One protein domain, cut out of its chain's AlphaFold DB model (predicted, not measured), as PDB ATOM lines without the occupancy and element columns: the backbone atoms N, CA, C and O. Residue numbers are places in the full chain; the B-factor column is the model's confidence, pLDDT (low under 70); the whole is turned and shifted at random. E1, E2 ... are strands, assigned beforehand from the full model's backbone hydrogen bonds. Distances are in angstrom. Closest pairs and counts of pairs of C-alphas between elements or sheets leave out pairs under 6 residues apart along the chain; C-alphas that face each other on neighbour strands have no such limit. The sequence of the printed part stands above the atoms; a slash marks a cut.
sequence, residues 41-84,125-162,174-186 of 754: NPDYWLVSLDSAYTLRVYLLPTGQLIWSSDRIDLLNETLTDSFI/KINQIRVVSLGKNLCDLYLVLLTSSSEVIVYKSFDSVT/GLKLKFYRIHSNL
ATOM      1  N   ASN A  41     118.551 230.804 126.384       39.69
ATOM      2  CA  ASN A  41     118.991 232.191 126.564       39.69
ATOM      3  C   ASN A  41     118.570 232.675 127.965       39.69
ATOM      4  O   ASN A  41     117.379 232.609 128.271       39.69
ATOM      5  N   PRO A  42     119.470 233.183 128.826       51.22
ATOM      6  CA  PRO A  42     119.012 233.977 129.954       51.22
ATOM      7  C   PRO A  42     118.341 235.234 129.384       51.22
ATOM      8  O   PRO A  42     118.996 236.034 128.716       51.22
ATOM      9  N   ASP A  43     117.036 235.384 129.610       66.25
ATOM     10  CA  ASP A  43     116.277 236.567 129.207       66.25
ATOM     11  C   ASP A  43     116.827 237.797 129.946       66.25
ATOM     12  O   ASP A  43     116.486 238.072 131.097       66.25
ATOM     13  N   TYR A  44     117.727 238.542 129.308       82.25
ATOM     14  CA  TYR A  44     118.213 239.802 129.858       82.25
ATOM     15  C   TYR A  44     117.115 240.853 129.729       82.25
ATOM     16  O   TYR A  44     116.600 241.090 128.637       82.25
ATOM     17  N   TRP A  45     116.760 241.509 130.832       85.44
ATOM     18  CA  TRP A  45     115.754 242.571 130.832       85.44
ATOM     19  C   TRP A  45     116.408 243.934 131.032       85.44
ATOM     20  O   TRP A  45     117.175 244.139 131.975       85.44
ATOM     21  N   LEU A  46     116.066 244.886 130.168       88.00
ATOM     22  CA  LEU A  46     116.374 246.296 130.361       88.00
ATOM     23  C   LEU A  46     115.148 246.989 130.942       88.00
ATOM     24  O   LEU A  46     114.098 247.037 130.309       88.00
ATOM     25  N   VAL A  47     115.297 247.559 132.131       89.44
ATOM     26  CA  VAL A  47     114.247 248.344 132.781       89.44
ATOM     27  C   VAL A  47     114.592 249.820 132.635       89.44
ATOM     28  O   VAL A  47     115.658 250.244 133.081       89.44
ATOM     29  N   SER A  48     113.704 250.603 132.027       89.94
ATOM     30  CA  SER A  48     113.870 252.048 131.886       89.94
ATOM     31  C   SER A  48     112.685 252.813 132.464       89.94
ATOM     32  O   SER A  48     111.555 252.326 132.502       89.94
ATOM     33  N   LEU A  49     112.959 254.024 132.941       89.62
ATOM     34  CA  LEU A  49     111.957 254.962 133.427       89.62
ATOM     35  C   LEU A  49     111.980 256.191 132.524       89.62
ATOM     36  O   LEU A  49     113.017 256.841 132.402       89.62
ATOM     37  N   ASP A  50     110.850 256.489 131.891       86.69
ATOM     38  CA  ASP A  50     110.716 257.681 131.054       86.69
ATOM     39  C   ASP A  50     110.562 258.952 131.917       86.69
ATOM     40  O   ASP A  50     110.187 258.899 133.089       86.69
ATOM     41  N   SER A  51     110.794 260.116 131.314       81.81
ATOM     42  CA  SER A  51     110.490 261.452 131.846       81.81
ATOM     43  C   SER A  51     109.036 261.606 132.305       81.81
ATOM     44  O   SER A  51     108.748 262.354 133.237       81.81
ATOM     45  N   ALA A  52     108.128 260.848 131.689       82.06
ATOM     46  CA  ALA A  52     106.736 260.754 132.085       82.06
ATOM     47  C   ALA A  52     106.501 259.827 133.290       82.06
ATOM     48  O   ALA A  52     105.347 259.594 133.601       82.06
ATOM     49  N   TYR A  53     107.529 259.292 133.957       86.19
ATOM     50  CA  TYR A  53     107.427 258.312 135.051       86.19
ATOM     51  C   TYR A  53     106.678 257.022 134.687       86.19
ATOM     52  O   TYR A  53     106.020 256.418 135.531       86.19
ATOM     53  N   THR A  54     106.782 256.575 133.439       87.56
ATOM     54  CA  THR A  54     106.294 255.258 133.008       87.56
ATOM     55  C   THR A  54     107.451 254.266 133.010       87.56
ATOM     56  O   THR A  54     108.486 254.523 132.385       87.56
ATOM     57  N   LEU A  55     107.291 253.150 133.718       89.69
ATOM     58  CA  LEU A  55     108.292 252.085 133.785       89.69
ATOM     59  C   LEU A  55     108.119 251.148 132.588       89.69
ATOM     60  O   LEU A  55     107.042 250.591 132.407       89.69
ATOM     61  N   ARG A  56     109.168 250.953 131.789       89.00
ATOM     62  CA  ARG A  56     109.162 250.076 130.611       89.00
ATOM     63  C   ARG A  56     110.204 248.976 130.761       89.00
ATOM     64  O   ARG A  56     111.322 249.243 131.199       89.00
ATOM     65  N   VAL A  57     109.843 247.750 130.393       87.50
ATOM     66  CA  VAL A  57     110.748 246.594 130.400       87.50
ATOM     67  C   VAL A  57     110.913 246.081 128.978       87.50
ATOM     68  O   VAL A  57     109.929 245.768 128.310       87.50
ATOM     69  N   TYR A  58     112.162 245.982 128.533       86.25
ATOM     70  CA  TYR A  58     112.535 245.489 127.213       86.25
ATOM     71  C   TYR A  58     113.296 244.173 127.331       86.25
ATOM     72  O   TYR A  58     114.149 244.022 128.207       86.25
ATOM     73  N   LEU A  59     113.022 243.245 126.420       84.19
ATOM     74  CA  LEU A  59     113.781 242.012 126.266       84.19
ATOM     75  C   LEU A  59     115.057 242.294 125.467       84.19
ATOM     76  O   LEU A  59     114.999 242.878 124.389       84.19
ATOM     77  N   LEU A  60     116.215 241.888 125.977       81.88
ATOM     78  CA  LEU A  60     117.494 241.975 125.278       81.88
ATOM     79  C   LEU A  60     117.923 240.585 124.776       81.88
ATOM     80  O   LEU A  60     117.701 239.594 125.470       81.88
ATOM     81  N   PRO A  61     118.566 240.495 123.594       77.38
ATOM     82  CA  PRO A  61     119.047 241.603 122.760       77.38
ATOM     83  C   PRO A  61     118.005 242.190 121.789       77.38
ATOM     84  O   PRO A  61     118.319 243.156 121.103       77.38
ATOM     85  N   THR A  62     116.789 241.636 121.704       79.19
ATOM     86  CA  THR A  62     115.793 242.011 120.679       79.19
ATOM     87  C   THR A  62     115.285 243.451 120.791       79.19
ATOM     88  O   THR A  62     114.775 243.994 119.817       79.19
ATOM     89  N   GLY A  63     115.410 244.077 121.965       76.50
ATOM     90  CA  GLY A  63     114.910 245.423 122.246       76.50
ATOM     91  C   GLY A  63     113.382 245.512 122.277       76.50
ATOM     92  O   GLY A  63     112.840 246.614 122.287       76.50
ATOM     93  N   GLN A  64     112.676 244.378 122.282       81.06
ATOM     94  CA  GLN A  64     111.217 244.343 122.252       81.06
ATOM     95  C   GLN A  64     110.646 244.779 123.606       81.06
ATOM     96  O   GLN A  64     111.029 244.231 124.639       81.06
ATOM     97  N   LEU A  65     109.706 245.727 123.605       81.81
ATOM     98  CA  LEU A  65     108.941 246.088 124.800       81.81
ATOM     99  C   LEU A  65     108.025 244.916 125.184       81.81
ATOM    100  O   LEU A  65     107.259 244.438 124.350       81.81
ATOM    101  N   ILE A  66     108.123 244.456 126.430       82.69
ATOM    102  CA  ILE A  66     107.368 243.298 126.944       82.69
ATOM    103  C   ILE A  66     106.420 243.646 128.093       82.69
ATOM    104  O   ILE A  66     105.566 242.834 128.440       82.69
ATOM    105  N   TRP A  67     106.606 244.813 128.715       83.62
ATOM    106  CA  TRP A  67     105.803 245.277 129.843       83.62
ATOM    107  C   TRP A  67     105.916 246.795 129.983       83.62
ATOM    108  O   TRP A  67     107.015 247.353 129.873       83.62
ATOM    109  N   SER A  68     104.799 247.463 130.260       86.75
ATOM    110  CA  SER A  68     104.759 248.900 130.539       86.75
ATOM    111  C   SER A  68     103.868 249.178 131.741       86.75
ATOM    112  O   SER A  68     102.784 248.618 131.854       86.75
ATOM    113  N   SER A  69     104.277 250.083 132.621       87.06
ATOM    114  CA  SER A  69     103.443 250.564 133.723       87.06
ATOM    115  C   SER A  69     102.812 251.912 133.409       87.06
ATOM    116  O   SER A  69     103.385 252.722 132.675       87.06
ATOM    117  N   ASP A  70     101.703 252.184 134.090       82.81
ATOM    118  CA  ASP A  70     101.201 253.537 134.289       82.81
ATOM    119  C   ASP A  70     102.210 254.402 135.078       82.81
ATOM    120  O   ASP A  70     103.300 253.977 135.472       82.81
ATOM    121  N   ARG A  71     101.824 255.652 135.332       84.56
ATOM    122  CA  ARG A  71     102.546 256.629 136.157       84.56
ATOM    123  C   ARG A  71     102.944 256.061 137.530       84.56
ATOM    124  O   ARG A  71     102.115 255.982 138.438       84.56
ATOM    125  N   ILE A  72     104.220 255.704 137.711       86.69
ATOM    126  CA  ILE A  72     104.714 255.108 138.967       86.69
ATOM    127  C   ILE A  72     104.920 256.135 140.089       86.69
ATOM    128  O   ILE A  72     104.991 255.761 141.256       86.69
ATOM    129  N   ASP A  73     104.988 257.427 139.768       82.06
ATOM    130  CA  ASP A  73     105.099 258.540 140.719       82.06
ATOM    131  C   ASP A  73     103.845 258.727 141.588       82.06
ATOM    132  O   ASP A  73     103.932 259.281 142.686       82.06
ATOM    133  N   LEU A  74     102.700 258.195 141.146       83.94
ATOM    134  CA  LEU A  74     101.469 258.127 141.939       83.94
ATOM    135  C   LEU A  74     101.567 257.125 143.103       83.94
ATOM    136  O   LEU A  74     100.778 257.196 144.043       83.94
ATOM    137  N   LEU A  75     102.571 256.238 143.080       82.75
ATOM    138  CA  LEU A  75     102.848 255.245 144.122       82.75
ATOM    139  C   LEU A  75     101.650 254.341 144.449       82.75
ATOM    140  O   LEU A  75     101.378 254.061 145.627       82.75
ATOM    141  N   ASN A  76     100.959 253.898 143.398       84.50
ATOM    142  CA  ASN A  76      99.823 252.987 143.478       84.50
ATOM    143  C   ASN A  76     100.182 251.715 144.261       84.50
ATOM    144  O   ASN A  76     101.308 251.223 144.202       84.50
ATOM    145  N   GLU A  77      99.211 251.151 144.981       86.88
ATOM    146  CA  GLU A  77      99.432 249.922 145.753       86.88
ATOM    147  C   GLU A  77      99.780 248.727 144.865       86.88
ATOM    148  O   GLU A  77     100.567 247.867 145.261       86.88
ATOM    149  N   THR A  78      99.222 248.684 143.656       87.94
ATOM    150  CA  THR A  78      99.549 247.670 142.659       87.94
ATOM    151  C   THR A  78      99.948 248.318 141.339       87.94
ATOM    152  O   THR A  78      99.359 249.315 140.922       87.94
ATOM    153  N   LEU A  79     100.971 247.756 140.693       87.25
ATOM    154  CA  LEU A  79     101.379 248.113 139.336       87.25
ATOM    155  C   LEU A  79     101.018 246.955 138.410       87.25
ATOM    156  O   LEU A  79     101.440 245.815 138.634       87.25
ATOM    157  N   THR A  80     100.237 247.260 137.382       84.62
ATOM    158  CA  THR A  80      99.796 246.314 136.357       84.62
ATOM    159  C   THR A  80     100.394 246.665 135.006       84.62
ATOM    160  O   THR A  80     100.825 247.797 134.789       84.62
ATOM    161  N   ASP A  81     100.413 245.677 134.115       81.69
ATOM    162  CA  ASP A  81     100.811 245.896 132.732       81.69
ATOM    163  C   ASP A  81      99.755 246.729 131.990       81.69
ATOM    164  O   ASP A  81      98.558 246.456 132.077       81.69
ATOM    165  N   SER A  82     100.227 247.742 131.277       74.19
ATOM    166  CA  SER A  82      99.476 248.660 130.412       74.19
ATOM    167  C   SER A  82      99.881 248.490 128.944       74.19
ATOM    168  O   SER A  82      99.586 249.349 128.117       74.19
ATOM    169  N   PHE A  83     100.591 247.405 128.608       64.56
ATOM    170  CA  PHE A  83     101.087 247.136 127.264       64.56
ATOM    171  C   PHE A  83      99.951 247.108 126.225       64.56
ATOM    172  O   PHE A  83      99.163 246.165 126.153       64.56
ATOM    173  N   ILE A  84      99.885 248.159 125.404       56.97
ATOM    174  CA  ILE A  84      99.040 248.243 124.211       56.97
ATOM    175  C   ILE A  84      99.949 247.964 123.015       56.97
ATOM    176  O   ILE A  84     100.890 248.712 122.756       56.97
ATOM    177  N   LYS A 125     109.533 263.343 142.432       77.62
ATOM    178  CA  LYS A 125     110.535 262.961 141.441       77.62
ATOM    179  C   LYS A 125     111.245 261.706 141.929       77.62
ATOM    180  O   LYS A 125     111.739 261.686 143.056       77.62
ATOM    181  N   ILE A 126     111.291 260.674 141.097       83.44
ATOM    182  CA  ILE A 126     112.052 259.451 141.356       83.44
ATOM    183  C   ILE A 126     113.495 259.699 140.922       83.44
ATOM    184  O   ILE A 126     113.734 260.124 139.793       83.44
ATOM    185  N   ASN A 127     114.442 259.468 141.830       82.25
ATOM    186  CA  ASN A 127     115.866 259.674 141.573       82.25
ATOM    187  C   ASN A 127     116.524 258.398 141.048       82.25
ATOM    188  O   ASN A 127     117.300 258.448 140.104       82.25
ATOM    189  N   GLN A 128     116.241 257.254 141.677       87.25
ATOM    190  CA  GLN A 128     116.861 255.980 141.316       87.25
ATOM    191  C   GLN A 128     115.846 254.849 141.367       87.25
ATOM    192  O   GLN A 128     114.975 254.815 142.239       87.25
ATOM    193  N   ILE A 129     116.000 253.907 140.441       91.56
ATOM    194  CA  ILE A 129     115.238 252.664 140.391       91.56
ATOM    195  C   ILE A 129     116.201 251.488 140.357       91.56
ATOM    196  O   ILE A 129     117.282 251.572 139.771       91.56
ATOM    197  N   ARG A 130     115.816 250.374 140.975       91.19
ATOM    198  CA  ARG A 130     116.559 249.124 140.846       91.19
ATOM    199  C   ARG A 130     115.621 247.932 140.921       91.19
ATOM    200  O   ARG A 130     114.862 247.809 141.878       91.19
ATOM    201  N   VAL A 131     115.701 247.056 139.923       90.75
ATOM    202  CA  VAL A 131     115.036 245.750 139.931       90.75
ATOM    203  C   VAL A 131     116.059 244.693 140.320       90.75
ATOM    204  O   VAL A 131     117.177 244.690 139.801       90.75
ATOM    205  N   VAL A 132     115.708 243.843 141.280       89.25
ATOM    206  CA  VAL A 132     116.593 242.807 141.813       89.25
ATOM    207  C   VAL A 132     115.813 241.535 142.075       89.25
ATOM    208  O   VAL A 132     114.756 241.571 142.702       89.25
ATOM    209  N   SER A 133     116.378 240.409 141.660       87.50
ATOM    210  CA  SER A 133     115.907 239.085 142.047       87.50
ATOM    211  C   SER A 133     116.491 238.700 143.405       87.50
ATOM    212  O   SER A 133     117.710 238.659 143.564       87.50
ATOM    213  N   LEU A 134     115.642 238.430 144.393       85.25
ATOM    214  CA  LEU A 134     116.039 238.063 145.754       85.25
ATOM    215  C   LEU A 134     115.368 236.746 146.176       85.25
ATOM    216  O   LEU A 134     114.433 236.265 145.538       85.25
ATOM    217  N   GLY A 135     115.852 236.155 147.270       76.44
ATOM    218  CA  GLY A 135     115.258 234.954 147.862       76.44
ATOM    219  C   GLY A 135     116.011 233.656 147.575       76.44
ATOM    220  O   GLY A 135     117.061 233.645 146.936       76.44
ATOM    221  N   LYS A 136     115.463 232.539 148.072       66.38
ATOM    222  CA  LYS A 136     116.155 231.236 148.184       66.38
ATOM    223  C   LYS A 136     116.650 230.658 146.844       66.38
ATOM    224  O   LYS A 136     117.620 229.912 146.856       66.38
ATOM    225  N   ASN A 137     116.033 231.060 145.729       65.94
ATOM    226  CA  ASN A 137     116.377 230.657 144.358       65.94
ATOM    227  C   ASN A 137     116.468 231.855 143.385       65.94
ATOM    228  O   ASN A 137     116.421 231.654 142.177       65.94
ATOM    229  N   LEU A 138     116.537 233.097 143.892       69.94
ATOM    230  CA  LEU A 138     116.446 234.318 143.069       69.94
ATOM    231  C   LEU A 138     115.168 234.376 142.197       69.94
ATOM    232  O   LEU A 138     115.186 234.931 141.103       69.94
ATOM    233  N   CYS A 139     114.060 233.791 142.662       68.69
ATOM    234  CA  CYS A 139     112.799 233.765 141.911       68.69
ATOM    235  C   CYS A 139     111.918 234.999 142.155       68.69
ATOM    236  O   CYS A 139     111.101 235.332 141.301       68.69
ATOM    237  N   ASP A 140     112.053 235.667 143.305       82.56
ATOM    238  CA  ASP A 140     111.198 236.805 143.642       82.56
ATOM    239  C   ASP A 140     111.839 238.098 143.132       82.56
ATOM    240  O   ASP A 140     112.944 238.454 143.550       82.56
ATOM    241  N   LEU A 141     111.139 238.834 142.269       88.19
ATOM    242  CA  LEU A 141     111.590 240.136 141.792       88.19
ATOM    243  C   LEU A 141     111.119 241.244 142.735       88.19
ATOM    244  O   LEU A 141     109.958 241.312 143.149       88.19
ATOM    245  N   TYR A 142     112.031 242.155 143.037       91.00
ATOM    246  CA  TYR A 142     111.766 243.348 143.821       91.00
ATOM    247  C   TYR A 142     112.128 244.582 143.009       91.00
ATOM    248  O   TYR A 142     113.235 244.680 142.484       91.00
ATOM    249  N   LEU A 143     111.204 245.535 142.936       91.81
ATOM    250  CA  LEU A 143     111.437 246.863 142.382       91.81
ATOM    251  C   LEU A 143     111.584 247.844 143.547       91.81
ATOM    252  O   LEU A 143     110.659 248.035 144.334       91.81
ATOM    253  N   VAL A 144     112.754 248.464 143.668       92.19
ATOM    254  CA  VAL A 144     113.046 249.462 144.701       92.19
ATOM    255  C   VAL A 144     113.179 250.830 144.056       92.19
ATOM    256  O   VAL A 144     113.967 251.011 143.126       92.19
ATOM    257  N   LEU A 145     112.411 251.789 144.565       90.56
ATOM    258  CA  LEU A 145     112.422 253.181 144.140       90.56
ATOM    259  C   LEU A 145     112.997 254.048 145.258       90.56
ATOM    260  O   LEU A 145     112.607 253.921 146.422       90.56
ATOM    261  N   LEU A 146     113.884 254.964 144.886       87.81
ATOM    262  CA  LEU A 146     114.353 256.039 145.747       87.81
ATOM    263  C   LEU A 146     113.809 257.362 145.217       87.81
ATOM    264  O   LEU A 146     114.141 257.797 144.112       87.81
ATOM    265  N   THR A 147     112.967 258.002 146.016       84.56
ATOM    266  CA  THR A 147     112.378 259.306 145.687       84.56
ATOM    267  C   THR A 147     113.333 260.455 146.022       84.56
ATOM    268  O   THR A 147     114.258 260.322 146.825       84.56
ATOM    269  N   SER A 148     113.081 261.625 145.444       76.31
ATOM    270  CA  SER A 148     113.749 262.891 145.768       76.31
ATOM    271  C   SER A 148     113.513 263.339 147.211       76.31
ATOM    272  O   SER A 148     114.401 263.931 147.824       76.31
ATOM    273  N   SER A 149     112.372 262.970 147.800       72.31
ATOM    274  CA  SER A 149     112.095 263.114 149.233       72.31
ATOM    275  C   SER A 149     112.825 262.088 150.103       72.31
ATOM    276  O   SER A 149     112.612 262.071 151.311       72.31
ATOM    277  N   SER A 150     113.705 261.259 149.527       76.81
ATOM    278  CA  SER A 150     114.501 260.253 150.246       76.81
ATOM    279  C   SER A 150     113.685 259.115 150.868       76.81
ATOM    280  O   SER A 150     114.190 258.375 151.710       76.81
ATOM    281  N   GLU A 151     112.424 258.972 150.460       83.50
ATOM    282  CA  GLU A 151     111.561 257.839 150.801       83.50
ATOM    283  C   GLU A 151     111.996 256.626 149.973       83.50
ATOM    284  O   GLU A 151     112.186 256.742 148.753       83.50
ATOM    285  N   VAL A 152     112.145 255.478 150.639       87.31
ATOM    286  CA  VAL A 152     112.419 254.191 149.992       87.31
ATOM    287  C   VAL A 152     111.119 253.429 149.841       87.31
ATOM    288  O   VAL A 152     110.428 253.160 150.823       87.31
ATOM    289  N   ILE A 153     110.814 253.046 148.606       89.31
ATOM    290  CA  ILE A 153     109.583 252.344 148.267       89.31
ATOM    291  C   ILE A 153     109.953 251.012 147.643       89.31
ATOM    292  O   ILE A 153     110.759 250.956 146.717       89.31
ATOM    293  N   VAL A 154     109.372 249.939 148.170       91.75
ATOM    294  CA  VAL A 154     109.662 248.574 147.741       91.75
ATOM    295  C   VAL A 154     108.397 247.953 147.178       91.75
ATOM    296  O   VAL A 154     107.349 247.956 147.816       91.75
ATOM    297  N   TYR A 155     108.520 247.380 145.995       91.56
ATOM    298  CA  TYR A 155     107.491 246.618 145.316       91.56
ATOM    299  C   TYR A 155     107.944 245.167 145.192       91.56
ATOM    300  O   TYR A 155     109.078 244.909 144.788       91.56
ATOM    301  N   LYS A 156     107.065 244.221 145.518       90.56
ATOM    302  CA  LYS A 156     107.287 242.787 145.308       90.56
ATOM    303  C   LYS A 156     106.482 242.313 144.107       90.56
ATOM    304  O   LYS A 156     105.293 242.610 144.015       90.56
ATOM    305  N   SER A 157     107.116 241.562 143.215       88.38
ATOM    306  CA  SER A 157     106.426 240.937 142.096       88.38
ATOM    307  C   SER A 157     105.538 239.781 142.541       88.38
ATOM    308  O   SER A 157     105.906 239.019 143.438       88.38
ATOM    309  N   PHE A 158     104.438 239.574 141.835       85.44
ATOM    310  CA  PHE A 158     103.659 238.346 141.891       85.44
ATOM    311  C   PHE A 158     103.103 238.020 140.504       85.44
ATOM    312  O   PHE A 158     102.830 238.918 139.702       85.44
ATOM    313  N   ASP A 159     102.951 236.728 140.226       76.00
ATOM    314  CA  ASP A 159     102.333 236.253 138.993       76.00
ATOM    315  C   ASP A 159     100.808 236.242 139.150       76.00
ATOM    316  O   ASP A 159     100.256 235.778 140.152       76.00
ATOM    317  N   SER A 160     100.116 236.769 138.148       53.94
ATOM    318  CA  SER A 160      98.663 236.763 138.066       53.94
ATOM    319  C   SER A 160      98.218 235.575 137.220       53.94
ATOM    320  O   SER A 160      97.680 235.760 136.128       53.94
ATOM    321  N   VAL A 161      98.384 234.348 137.723       46.97
ATOM    322  CA  VAL A 161      97.742 233.177 137.107       46.97
ATOM    323  C   VAL A 161      96.246 233.230 137.420       46.97
ATOM    324  O   VAL A 161      95.753 232.619 138.368       46.97
ATOM    325  N   THR A 162      95.479 233.974 136.625       39.62
ATOM    326  CA  THR A 162      94.040 233.721 136.521       39.62
ATOM    327  C   THR A 162      93.875 232.302 135.995       39.62
ATOM    328  O   THR A 162      94.399 231.976 134.929       39.62
ATOM    329  N   GLY A 174     103.175 239.450 126.020       58.56
ATOM    330  CA  GLY A 174     103.116 240.342 127.183       58.56
ATOM    331  C   GLY A 174     103.485 239.603 128.469       58.56
ATOM    332  O   GLY A 174     103.015 238.486 128.712       58.56
ATOM    333  N   LEU A 175     104.362 240.190 129.286       68.75
ATOM    334  CA  LEU A 175     104.782 239.600 130.555       68.75
ATOM    335  C   LEU A 175     103.655 239.768 131.589       68.75
ATOM    336  O   LEU A 175     103.324 240.885 131.970       68.75
ATOM    337  N   LYS A 176     103.095 238.673 132.122       72.81
ATOM    338  CA  LYS A 176     102.033 238.705 133.159       72.81
ATOM    339  C   LYS A 176     102.551 239.079 134.559       72.81
ATOM    340  O   LYS A 176     102.129 238.523 135.571       72.81
ATOM    341  N   LEU A 177     103.476 240.028 134.626       79.38
ATOM    342  CA  LEU A 177     104.086 240.501 135.857       79.38
ATOM    343  C   LEU A 177     103.230 241.605 136.476       79.38
ATOM    344  O   LEU A 177     102.867 242.579 135.817       79.38
ATOM    345  N   LYS A 178     102.936 241.475 137.768       87.06
ATOM    346  CA  LYS A 178     102.368 242.555 138.576       87.06
ATOM    347  C   LYS A 178     103.256 242.811 139.773       87.06
ATOM    348  O   LYS A 178     103.957 241.915 140.240       87.06
ATOM    349  N   PHE A 179     103.193 244.028 140.290       89.19
ATOM    350  CA  PHE A 179     103.894 244.402 141.507       89.19
ATOM    351  C   PHE A 179     102.918 244.874 142.574       89.19
ATOM    352  O   PHE A 179     101.945 245.555 142.267       89.19
ATOM    353  N   TYR A 180     103.200 244.539 143.828       91.31
ATOM    354  CA  TYR A 180     102.478 245.012 145.006       91.31
ATOM    355  C   TYR A 180     103.430 245.805 145.904       91.31
ATOM    356  O   TYR A 180     104.567 245.384 146.144       91.31
ATOM    357  N   ARG A 181     102.974 246.960 146.391       90.69
ATOM    358  CA  ARG A 181     103.739 247.860 147.252       90.69
ATOM    359  C   ARG A 181     103.820 247.320 148.675       90.69
ATOM    360  O   ARG A 181     102.817 247.176 149.360       90.69
ATOM    361  N   ILE A 182     105.035 247.134 149.171       88.69
ATOM    362  CA  ILE A 182     105.283 246.871 150.586       88.69
ATOM    363  C   ILE A 182     105.295 248.213 151.314       88.69
ATOM    364  O   ILE A 182     106.157 249.058 151.063       88.69
ATOM    365  N   HIS A 183     104.339 248.418 152.219       82.31
ATOM    366  CA  HIS A 183     104.286 249.636 153.021       82.31
ATOM    367  C   HIS A 183     105.497 249.717 153.958       82.31
ATOM    368  O   HIS A 183     105.710 248.856 154.813       82.31
ATOM    369  N   SER A 184     106.283 250.781 153.810       76.38
ATOM    370  CA  SER A 184     107.407 251.102 154.683       76.38
ATOM    371  C   SER A 184     107.508 252.609 154.871       76.38
ATOM    372  O   SER A 184     107.533 253.347 153.892       76.38
ATOM    373  N   ASN A 185     107.636 253.060 156.119       72.88
ATOM    374  CA  ASN A 185     107.814 254.475 156.460       72.88
ATOM    375  C   ASN A 185     109.283 254.750 156.800       72.88
ATOM    376  O   ASN A 185     109.615 255.148 157.918       72.88
ATOM    377  N   LEU A 186     110.184 254.450 155.863       76.94
ATOM    378  CA  LEU A 186     111.625 254.592 156.058       76.94
ATOM    379  C   LEU A 186     112.216 255.573 155.050       76.94
ATOM    380  O   LEU A 186     111.951 255.508 153.850       76.94
TER     381      LEU A 186
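This is residues 41 to 84, 125 to 162 and 174 to 186 of the 754 residues of the protein "Cleavage and polyadenylation specificity factor subunit 1" of Smittium culicis (UniProt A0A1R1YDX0). Two curved antiparallel sheets stand opposite each other like the walls of a loose, incompletely closed barrel, E1 E2 E3 making one wall and the strongly twisted E4 E5 E6 E7 the other. The walls come near each other at E1 with E4 and at E3 with E7, and the stretch of residues 72 to 84 runs along the side between E7 and E3, where residues 78 to 79 pair with E7. The printed part has 95 residues with seven named strands, E1 to E7 in order along the chain, and no named helix; both sheets follow chain order, and the class is all strand. It is compact, with a radius of gyration of the C-alphas of 13.2 A and spans of 38 by 34 by 26 A.

E1, residues 44 to 49, and E2, residues 54 to 60, form a hairpin at 158 degrees, with N 46 and O 58 2.9 A apart. E2 and E3, residues 64 to 71, form the next hairpin at 167 degrees, with N 69 and O 55 2.8 A apart; these strands are a meander, each the antiparallel neighbour of the one before. E3 bends by 54 degrees at residue 67. E4, residues 126 to 134, E5, residues 140 to 147, and E6, residues 152 to 159, make a second meander of two hairpins, at 163 and 152 degrees. N 130 and O 144 are 2.9 A apart, and N 145 and O 153 are 2.8 A apart. E7, residues 177 to 182, is antiparallel to E6 at 141 degrees, with N 156 and O 180 2.8 A apart. From E4 to E7 the strands' lines turn by 71 degrees. Between the sheets, the closest C-alphas of E1 and E4 are those of Val 47 and Val 131, 7.6 A apart, and those of E3 and E7 are Trp 67 and Leu 177, 7.9 A apart. E2 and E5 are apart.

E1 begins at C-alpha 44, (118.213, 239.802, 129.858), and is 16.8 A long; E2 is 19.0 A and E3 20.5 A. E4, with C-alpha 126 at (112.052, 259.451, 141.356), is 22.2 A, E5 22.6 A and E6 23.3 A. E7, 16.1 A, ends at C-alpha 182, (105.283, 246.871, 150.586).

The C-alphas of Asn 41 and Ser 149 are the two farthest apart, at 39.0 A. Residues 85 to 124 and 163 to 173 are not printed; the C-alpha gaps are 25.4 A and 14.6 A. The links printed whole are tight. Mean pLDDT of the printed part is 80.8; 14 residues are under 70, at 41 to 43, 83 to 84, 136 to 139, 160 to 162 and 174 to 175.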